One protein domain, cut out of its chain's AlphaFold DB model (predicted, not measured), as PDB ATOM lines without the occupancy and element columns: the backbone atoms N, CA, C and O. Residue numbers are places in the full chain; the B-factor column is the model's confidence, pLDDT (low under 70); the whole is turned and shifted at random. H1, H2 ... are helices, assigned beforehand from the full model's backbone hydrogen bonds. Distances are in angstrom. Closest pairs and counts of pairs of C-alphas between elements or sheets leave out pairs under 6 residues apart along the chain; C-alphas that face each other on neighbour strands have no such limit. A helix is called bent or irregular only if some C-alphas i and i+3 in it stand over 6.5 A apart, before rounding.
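This is residues 37 to 103 of the 103 residues of an uncharacterized protein of Nannochloropsis salina CCMP1776 (UniProt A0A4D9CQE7). One long helix, H2, makes the length of an open bracket: at its first end the short helix H1 folds back over it, and at its last end the short helices H3 and H4, side by side, sit on the same side of it as H1. Residues 59 to 71 of H2 stand free between these two ends. The printed part has 67 residues with four named helices, H1, H2, H3 and H4 along the chain, and no named strand; the class is all helix. It is extended, with a radius of gyration of the C-alphas of 17.5 A, and spans 44 by 24 by 17 A.

H2, residues 51 to 78, is irregular, but only just: C-alphas 52 and 55 are 6.7 A apart. H1, residues 37 to 44, touches it at residues 51 to 54 alone; the closest C-alphas, of Ala 43 and Gly 51, are 6.3 A apart. These two form a helical hairpin, at a shallow tilt of 28 degrees, opposite ways. H3, residues 85 to 93, is close to H2 but not clearly touching; the closest C-alphas, of Leu 75 and Tyr 88, are 7.1 A apart, at a steep tilt of 59 degrees. H4, residues 95 to 102, touches H3 in a second helical hairpin, at a shallow tilt of 25 degrees, with the closest C-alphas, of Ala 89 and Ala 98, 4.8 A apart. H4 is apart from H2, and H1 is apart from H3 and H4. In H1, H3 and H4 every O i to N i+4 pair is within hydrogen-bond range; in H2 22 of 24 are.

H2 is 42.5 A long, from C-alpha 51 at (145.758, 153.038, 100.467) to C-alpha 78 at (142.604, 112.320, 88.726). H1 measures 10.9 A, H3 11.4 A and H4 10.3 A, ending at C-alpha 102 at (146.467, 116.367, 107.924).

The C-alphas farthest apart, of Pro 46 and His 80, are 47.2 A apart. The printed part has no cut. The link from H3 to H4 is tight; the other two are short. The mean pLDDT of the printed part is 78.2, with residues 43 to 52 and 80 to 83 under 70.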
ATOM      1  N   VAL A  37     138.066 141.101 107.979       82.94
ATOM      2  CA  VAL A  37     139.001 141.538 109.027       82.94
ATOM      3  C   VAL A  37     140.346 141.948 108.428       82.94
ATOM      4  O   VAL A  37     140.774 143.078 108.658       82.94
ATOM      5  N   LEU A  38     140.961 141.108 107.580       79.69
ATOM      6  CA  LEU A  38     142.251 141.445 106.969       79.69
ATOM      7  C   LEU A  38     142.149 142.699 106.102       79.69
ATOM      8  O   LEU A  38     143.046 143.531 106.151       79.69
ATOM      9  N   ALA A  39     141.070 142.890 105.334       78.06
ATOM     10  CA  ALA A  39     140.923 144.110 104.538       78.06
ATOM     11  C   ALA A  39     140.922 145.376 105.418       78.06
ATOM     12  O   ALA A  39     141.508 146.387 105.032       78.06
ATOM     13  N   GLY A  40     140.309 145.311 106.605       74.81
ATOM     14  CA  GLY A  40     140.307 146.401 107.580       74.81
ATOM     15  C   GLY A  40     141.675 146.633 108.227       74.81
ATOM     16  O   GLY A  40     142.099 147.784 108.349       74.81
ATOM     17  N   GLU A  41     142.382 145.562 108.593       76.50
ATOM     18  CA  GLU A  41     143.735 145.642 109.159       76.50
ATOM     19  C   GLU A  41     144.739 146.202 108.147       76.50
ATOM     20  O   GLU A  41     145.476 147.130 108.469       76.50
ATOM     21  N   ILE A  42     144.721 145.721 106.901       72.62
ATOM     22  CA  ILE A  42     145.637 146.174 105.843       72.62
ATOM     23  C   ILE A  42     145.352 147.638 105.455       72.62
ATOM     24  O   ILE A  42     146.270 148.380 105.106       72.62
ATOM     25  N   ALA A  43     144.094 148.087 105.540       69.00
ATOM     26  CA  ALA A  43     143.725 149.478 105.269       69.00
ATOM     27  C   ALA A  43     144.168 150.458 106.372       69.00
ATOM     28  O   ALA A  43     144.462 151.613 106.064       69.00
ATOM     29  N   ASN A  44     144.219 150.018 107.636       66.81
ATOM     30  CA  ASN A  44     144.590 150.850 108.792       66.81
ATOM     31  C   ASN A  44     146.026 150.603 109.295       66.81
ATOM     32  O   ASN A  44     146.432 151.205 110.290       66.81
ATOM     33  N   ALA A  45     146.790 149.723 108.639       65.81
ATOM     34  CA  ALA A  45     148.137 149.362 109.060       65.81
ATOM     35  C   ALA A  45     149.087 150.582 109.022       65.81
ATOM     36  O   ALA A  45     149.189 151.246 107.985       65.81
ATOM     37  N   PRO A  46     149.804 150.875 110.124       56.91
ATOM     38  CA  PRO A  46     150.636 152.073 110.248       56.91
ATOM     39  C   PRO A  46     151.962 152.005 109.471       56.91
ATOM     40  O   PRO A  46     152.495 153.051 109.110       56.91
ATOM     41  N   ASP A  47     152.485 150.807 109.186       60.00
ATOM     42  CA  ASP A  47     153.816 150.630 108.578       60.00
ATOM     43  C   ASP A  47     153.821 150.719 107.042       60.00
ATOM     44  O   ASP A  47     154.800 151.164 106.443       60.00
ATOM     45  N   LEU A  48     152.728 150.313 106.386       55.78
ATOM     46  CA  LEU A  48     152.581 150.388 104.931       55.78
ATOM     47  C   LEU A  48     151.096 150.538 104.564       55.78
ATOM     48  O   LEU A  48     150.460 149.554 104.178       55.78
ATOM     49  N   PRO A  49     150.509 151.742 104.700       57.66
ATOM     50  CA  PRO A  49     149.124 151.964 104.320       57.66
ATOM     51  C   PRO A  49     149.005 151.702 102.820       57.66
ATOM     52  O   PRO A  49     149.414 152.518 101.994       57.66
ATOM     53  N   ALA A  50     148.450 150.546 102.452       55.94
ATOM     54  CA  ALA A  50     148.267 150.173 101.054       55.94
ATOM     55  C   ALA A  50     147.390 151.199 100.316       55.94
ATOM     56  O   ALA A  50     147.427 151.270  99.089       55.94
ATOM     57  N   GLY A  51     146.617 152.013 101.048       63.75
ATOM     58  CA  GLY A  51     145.758 153.038 100.467       63.75
ATOM     59  C   GLY A  51     144.864 152.428  99.375       63.75
ATOM     60  O   GLY A  51     144.479 151.260  99.474       63.75
ATOM     61  N   PRO A  52     144.571 153.150  98.280       69.69
ATOM     62  CA  PRO A  52     143.813 152.602  97.149       69.69
ATOM     63  C   PRO A  52     144.448 151.353  96.503       69.69
ATOM     64  O   PRO A  52     143.769 150.612  95.792       69.69
ATOM     65  N   SER A  53     145.740 151.092  96.740       75.00
ATOM     66  CA  SER A  53     146.489 149.973  96.159       75.00
ATOM     67  C   SER A  53     146.206 148.621  96.825       75.00
ATOM     68  O   SER A  53     146.696 147.605  96.332       75.00
ATOM     69  N   VAL A  54     145.369 148.553  97.870       79.88
ATOM     70  CA  VAL A  54     144.940 147.268  98.462       79.88
ATOM     71  C   VAL A  54     144.284 146.355  97.419       79.88
ATOM     72  O   VAL A  54     144.488 145.143  97.432       79.88
ATOM     73  N   VAL A  55     143.578 146.945  96.448       82.25
ATOM     74  CA  VAL A  55     142.942 146.221  95.338       82.25
ATOM     75  C   VAL A  55     143.982 145.490  94.483       82.25
ATOM     76  O   VAL A  55     143.740 144.361  94.066       82.25
ATOM     77  N   LEU A  56     145.165 146.082  94.271       84.56
ATOM     78  CA  LEU A  56     146.259 145.435  93.535       84.56
ATOM     79  C   LEU A  56     146.845 144.253  94.315       84.56
ATOM     80  O   LEU A  56     147.133 143.218  93.718       84.56
ATOM     81  N   SER A  57     146.969 144.371  95.641       84.75
ATOM     82  CA  SER A  57     147.423 143.262  96.492       84.75
ATOM     83  C   SER A  57     146.431 142.097  96.472       84.75
ATOM     84  O   SER A  57     146.833 140.946  96.306       84.75
ATOM     85  N   PHE A  58     145.129 142.384  96.578       84.50
ATOM     86  CA  PHE A  58     144.085 141.363  96.465       84.50
ATOM     87  C   PHE A  58     144.035 140.733  95.071       84.50
ATOM     88  O   PHE A  58     143.835 139.526  94.965       84.50
ATOM     89  N   ALA A  59     144.268 141.506  94.006       89.06
ATOM     90  CA  ALA A  59     144.346 140.969  92.650       89.06
ATOM     91  C   ALA A  59     145.528 139.998  92.485       89.06
ATOM     92  O   ALA A  59     145.355 138.905  91.946       89.06
ATOM     93  N   ALA A  60     146.710 140.354  92.997       89.69
ATOM     94  CA  ALA A  60     147.883 139.480  92.969       89.69
ATOM     95  C   ALA A  60     147.675 138.204  93.808       89.69
ATOM     96  O   ALA A  60     147.962 137.102  93.336       89.69
ATOM     97  N   ALA A  61     147.114 138.333  95.015       88.94
ATOM     98  CA  ALA A  61     146.773 137.192  95.865       88.94
ATOM     99  C   ALA A  61     145.716 136.281  95.215       88.94
ATOM    100  O   ALA A  61     145.845 135.058  95.247       88.94
ATOM    101  N   GLY A  62     144.707 136.866  94.565       90.06
ATOM    102  CA  GLY A  62     143.696 136.133  93.805       90.06
ATOM    103  C   GLY A  62     144.300 135.340  92.649       90.06
ATOM    104  O   GLY A  62     143.926 134.189  92.436       90.06
ATOM    105  N   LEU A  63     145.289 135.902  91.951       94.75
ATOM    106  CA  LEU A  63     145.989 135.212  90.868       94.75
ATOM    107  C   LEU A  63     146.829 134.034  91.391       94.75
ATOM    108  O   LEU A  63     146.793 132.952  90.806       94.75
ATOM    109  N   ALA A  64     147.511 134.198  92.528       93.75
ATOM    110  CA  ALA A  64     148.218 133.099  93.192       93.75
ATOM    111  C   ALA A  64     147.260 131.980  93.653       93.75
ATOM    112  O   ALA A  64     147.540 130.791  93.464       93.75
ATOM    113  N   CYS A  65     146.099 132.355  94.202       91.56
ATOM    114  CA  CYS A  65     145.042 131.417  94.578       91.56
ATOM    115  C   CYS A  65     144.476 130.683  93.354       91.56
ATOM    116  O   CYS A  65     144.281 129.474  93.403       91.56
ATOM    117  N   PHE A  66     144.288 131.377  92.229       93.31
ATOM    118  CA  PHE A  66     143.783 130.785  90.990       93.31
ATOM    119  C   PHE A  66     144.716 129.697  90.445       93.31
ATOM    120  O   PHE A  66     144.259 128.605  90.109       93.31
ATOM    121  N   VAL A  67     146.026 129.961  90.416       94.62
ATOM    122  CA  VAL A  67     147.027 128.961  90.004       94.62
ATOM    123  C   VAL A  67     147.024 127.763  90.956       94.62
ATOM    124  O   VAL A  67     147.026 126.623  90.504       94.62
ATOM    125  N   SER A  68     146.944 128.009  92.265       91.31
ATOM    126  CA  SER A  68     146.856 126.932  93.262       91.31
ATOM    127  C   SER A  68     145.580 126.098  93.085       91.31
ATOM    128  O   SER A  68     145.622 124.870  93.130       91.31
ATOM    129  N   GLY A  69     144.445 126.753  92.825       89.19
ATOM    130  CA  GLY A  69     143.159 126.109  92.566       89.19
ATOM    131  C   GLY A  69     143.166 125.243  91.306       89.19
ATOM    132  O   GLY A  69     142.592 124.159  91.322       89.19
ATOM    133  N   LEU A  70     143.866 125.663  90.248       91.31
ATOM    134  CA  LEU A  70     144.085 124.849  89.045       91.31
ATOM    135  C   LEU A  70     144.858 123.561  89.356       91.31
ATOM    136  O   LEU A  70     144.451 122.493  88.904       91.31
ATOM    137  N   SER A  71     145.917 123.633  90.168       88.56
ATOM    138  CA  SER A  71     146.657 122.438  90.600       88.56
ATOM    139  C   SER A  71     145.788 121.484  91.426       88.56
ATOM    140  O   SER A  71     145.838 120.271  91.230       88.56
ATOM    141  N   PHE A  72     144.937 122.013  92.311       84.69
ATOM    142  CA  PHE A  72     143.966 121.189  93.039       84.69
ATOM    143  C   PHE A  72     142.878 120.610  92.129       84.69
ATOM    144  O   PHE A  72     142.467 119.472  92.339       84.69
ATOM    145  N   ALA A  73     142.435 121.342  91.106       87.81
ATOM    146  CA  ALA A  73     141.466 120.845  90.132       87.81
ATOM    147  C   ALA A  73     142.034 119.679  89.306       87.81
ATOM    148  O   ALA A  73     141.321 118.708  89.050       87.81
ATOM    149  N   GLU A  74     143.317 119.734  88.941       88.81
ATOM    150  CA  GLU A  74     144.009 118.630  88.268       88.81
ATOM    151  C   GLU A  74     144.031 117.375  89.155       88.81
ATOM    152  O   GLU A  74     143.582 116.308  88.726       88.81
ATOM    153  N   LEU A  75     144.430 117.518  90.424       83.81
ATOM    154  CA  LEU A  75     144.428 116.424  91.404       83.81
ATOM    155  C   LEU A  75     143.020 115.853  91.640       83.81
ATOM    156  O   LEU A  75     142.847 114.633  91.637       83.81
ATOM    157  N   ALA A  76     142.010 116.714  91.779       81.94
ATOM    158  CA  ALA A  76     140.618 116.313  91.980       81.94
ATOM    159  C   ALA A  76     140.026 115.586  90.759       81.94
ATOM    160  O   ALA A  76     139.168 114.721  90.919       81.94
ATOM    161  N   SER A  77     140.492 115.900  89.545       80.69
ATOM    162  CA  SER A  77     140.078 115.196  88.322       80.69
ATOM    163  C   SER A  77     140.704 113.801  88.191       80.69
ATOM    164  O   SER A  77     140.101 112.905  87.599       80.69
ATOM    165  N   GLY A  78     141.900 113.602  88.753       76.31
ATOM    166  CA  GLY A  78     142.604 112.320  88.726       76.31
ATOM    167  C   GLY A  78     142.204 111.380  89.865       76.31
ATOM    168  O   GLY A  78     142.117 110.166  89.669       76.31
ATOM    169  N   ILE A  79     141.940 111.924  91.055       75.75
ATOM    170  CA  ILE A  79     141.727 111.156  92.286       75.75
ATOM    171  C   ILE A  79     140.261 111.266  92.720       75.75
ATOM    172  O   ILE A  79     139.853 112.224  93.369       75.75
ATOM    173  N   HIS A  80     139.473 110.236  92.405       66.62
ATOM    174  CA  HIS A  80     138.059 110.119  92.786       66.62
ATOM    175  C   HIS A  80     137.901 109.422  94.146       66.62
ATOM    176  O   HIS A  80     137.282 108.360  94.245       66.62
ATOM    177  N   ALA A  81     138.518 109.986  95.183       68.56
ATOM    178  CA  ALA A  81     138.419 109.498  96.553       68.56
ATOM    179  C   ALA A  81     137.773 110.561  97.447       68.56
ATOM    180  O   ALA A  81     138.000 111.756  97.263       68.56
ATOM    181  N   ASP A  82     136.976 110.113  98.415       65.81
ATOM    182  CA  ASP A  82     136.319 110.977  99.393       65.81
ATOM    183  C   ASP A  82     137.395 111.530 100.354       65.81
ATOM    184  O   ASP A  82     137.789 110.869 101.314       65.81
ATOM    185  N   GLY A  83     137.956 112.708 100.056       65.62
ATOM    186  CA  GLY A  83     138.976 113.340 100.896       65.62
ATOM    187  C   GLY A  83     139.592 114.618 100.317       65.62
ATOM    188  O   GLY A  83     139.550 114.860  99.115       65.62
ATOM    189  N   SER A  84     140.148 115.447 101.206       70.38
ATOM    190  CA  SER A  84     140.823 116.715 100.878       70.38
ATOM    191  C   SER A  84     142.347 116.505 100.731       70.38
ATOM    192  O   SER A  84     142.802 115.447 100.293       70.38
ATOM    193  N   SER A  85     143.163 117.481 101.129       74.44
ATOM    194  CA  SER A  85     144.634 117.478 101.051       74.44
ATOM    195  C   SER A  85     145.313 116.209 101.586       74.44
ATOM    196  O   SER A  85     146.291 115.758 100.991       74.44
ATOM    197  N   TYR A  86     144.791 115.604 102.658       77.56
ATOM    198  CA  TYR A  86     145.344 114.380 103.251       77.56
ATOM    199  C   TYR A  86     145.387 113.214 102.256       77.56
ATOM    200  O   TYR A  86     146.415 112.555 102.102       77.56
ATOM    201  N   VAL A  87     144.287 112.983 101.537       78.62
ATOM    202  CA  VAL A  87     144.188 111.872 100.584       78.62
ATOM    203  C   VAL A  87     145.078 112.130  99.368       78.62
ATOM    204  O   VAL A  87     145.747 111.213  98.895       78.62
ATOM    205  N   TYR A  88     145.175 113.380  98.907       78.50
ATOM    206  CA  TYR A  88     146.080 113.741  97.812       78.50
ATOM    207  C   TYR A  88     147.555 113.543  98.188       78.50
ATOM    208  O   TYR A  88     148.314 112.959  97.407       78.50
ATOM    209  N   ALA A  89     147.947 113.950  99.399       76.00
ATOM    210  CA  ALA A  89     149.293 113.736  99.925       76.00
ATOM    211  C   ALA A  89     149.594 112.244 100.142       76.00
ATOM    212  O   ALA A  89     150.685 111.790  99.802       76.00
ATOM    213  N   TYR A  90     148.626 111.460 100.622       75.25
ATOM    214  CA  TYR A  90     148.789 110.017 100.809       75.25
ATOM    215  C   TYR A  90     149.045 109.286  99.488       75.25
ATOM    216  O   TYR A  90     149.951 108.458  99.410       75.25
ATOM    217  N   VAL A  91     148.299 109.632  98.430       76.69
ATOM    218  CA  VAL A  91     148.443 108.999  97.109       76.69
ATOM    219  C   VAL A  91     149.789 109.327  96.452       76.69
ATOM    220  O   VAL A  91     150.359 108.460  95.794       76.69
ATOM    221  N   HIS A  92     150.311 110.547  96.617       74.94
ATOM    222  CA  HIS A  92     151.533 110.985  95.923       74.94
ATOM    223  C   HIS A  92     152.827 110.828  96.734       74.94
ATOM    224  O   HIS A  92     153.877 110.551  96.158       74.94
ATOM    225  N   LEU A  93     152.778 111.044  98.050       76.94
ATOM    226  CA  LEU A  93     153.964 111.219  98.900       76.94
ATOM    227  C   LEU A  93     154.073 110.154 100.004       76.94
ATOM    228  O   LEU A  93     155.145 109.976 100.580       76.94
ATOM    229  N   GLY A  94     152.992 109.424 100.283       79.44
ATOM    230  CA  GLY A  94     152.942 108.382 101.305       79.44
ATOM    231  C   GLY A  94     152.560 108.884 102.701       79.44
ATOM    232  O   GLY A  94     152.255 110.055 102.926       79.44
ATOM    233  N   GLU A  95     152.561 107.958 103.658       80.88
ATOM    234  CA  GLU A  95     151.902 108.093 104.966       80.88
ATOM    235  C   GLU A  95     152.476 109.214 105.851       80.88
ATOM    236  O   GLU A  95     151.724 109.945 106.488       80.88
ATOM    237  N   ILE A  96     153.797 109.416 105.840       79.88
ATOM    238  CA  ILE A  96     154.456 110.424 106.687       79.88
ATOM    239  C   ILE A  96     154.067 111.841 106.250       79.88
ATOM    240  O   ILE A  96     153.707 112.670 107.080       79.88
ATOM    241  N   PHE A  97     154.118 112.128 104.950       75.69
ATOM    242  CA  PHE A  97     153.765 113.449 104.425       75.69
ATOM    243  C   PHE A  97     152.261 113.711 104.495       75.69
ATOM    244  O   PHE A  97     151.857 114.845 104.736       75.69
ATOM    245  N   ALA A  98     151.438 112.669 104.346       77.00
ATOM    246  CA  ALA A  98     150.003 112.765 104.582       77.00
ATOM    247  C   ALA A  98     149.700 113.139 106.037       77.00
ATOM    248  O   ALA A  98     148.912 114.051 106.269       77.00
ATOM    249  N   PHE A  99     150.378 112.512 107.003       79.31
ATOM    250  CA  PHE A  99     150.229 112.848 108.419       79.31
ATOM    251  C   PHE A  99     150.567 114.318 108.697       79.31
ATOM    252  O   PHE A  99     149.765 115.010 109.307       79.31
ATOM    253  N   TRP A 100     151.687 114.830 108.173       82.19
ATOM    254  CA  TRP A 100     152.039 116.252 108.306       82.19
ATOM    255  C   TRP A 100     151.060 117.208 107.617       82.19
ATOM    256  O   TRP A 100     150.908 118.338 108.059       82.19
ATOM    257  N   ALA A 101     150.431 116.793 106.516       81.06
ATOM    258  CA  ALA A 101     149.452 117.617 105.812       81.06
ATOM    259  C   ALA A 101     148.055 117.588 106.462       81.06
ATOM    260  O   ALA A 101     147.246 118.475 106.190       81.06
ATOM    261  N   GLY A 102     147.752 116.549 107.246       78.94
ATOM    262  CA  GLY A 102     146.467 116.367 107.924       78.94
ATOM    263  C   GLY A 102     146.446 116.767 109.400       78.94
ATOM    264  O   GLY A 102     145.359 117.007 109.919       78.94
ATOM    265  N   TRP A 103     147.607 116.810 110.058       78.44
ATOM    266  CA  TRP A 103     147.787 117.208 111.458       78.44
ATOM    267  C   TRP A 103     148.033 118.712 111.592       78.44
ATOM    268  O   TRP A 103     147.367 119.341 112.445       78.44
TER     269      TRP A 103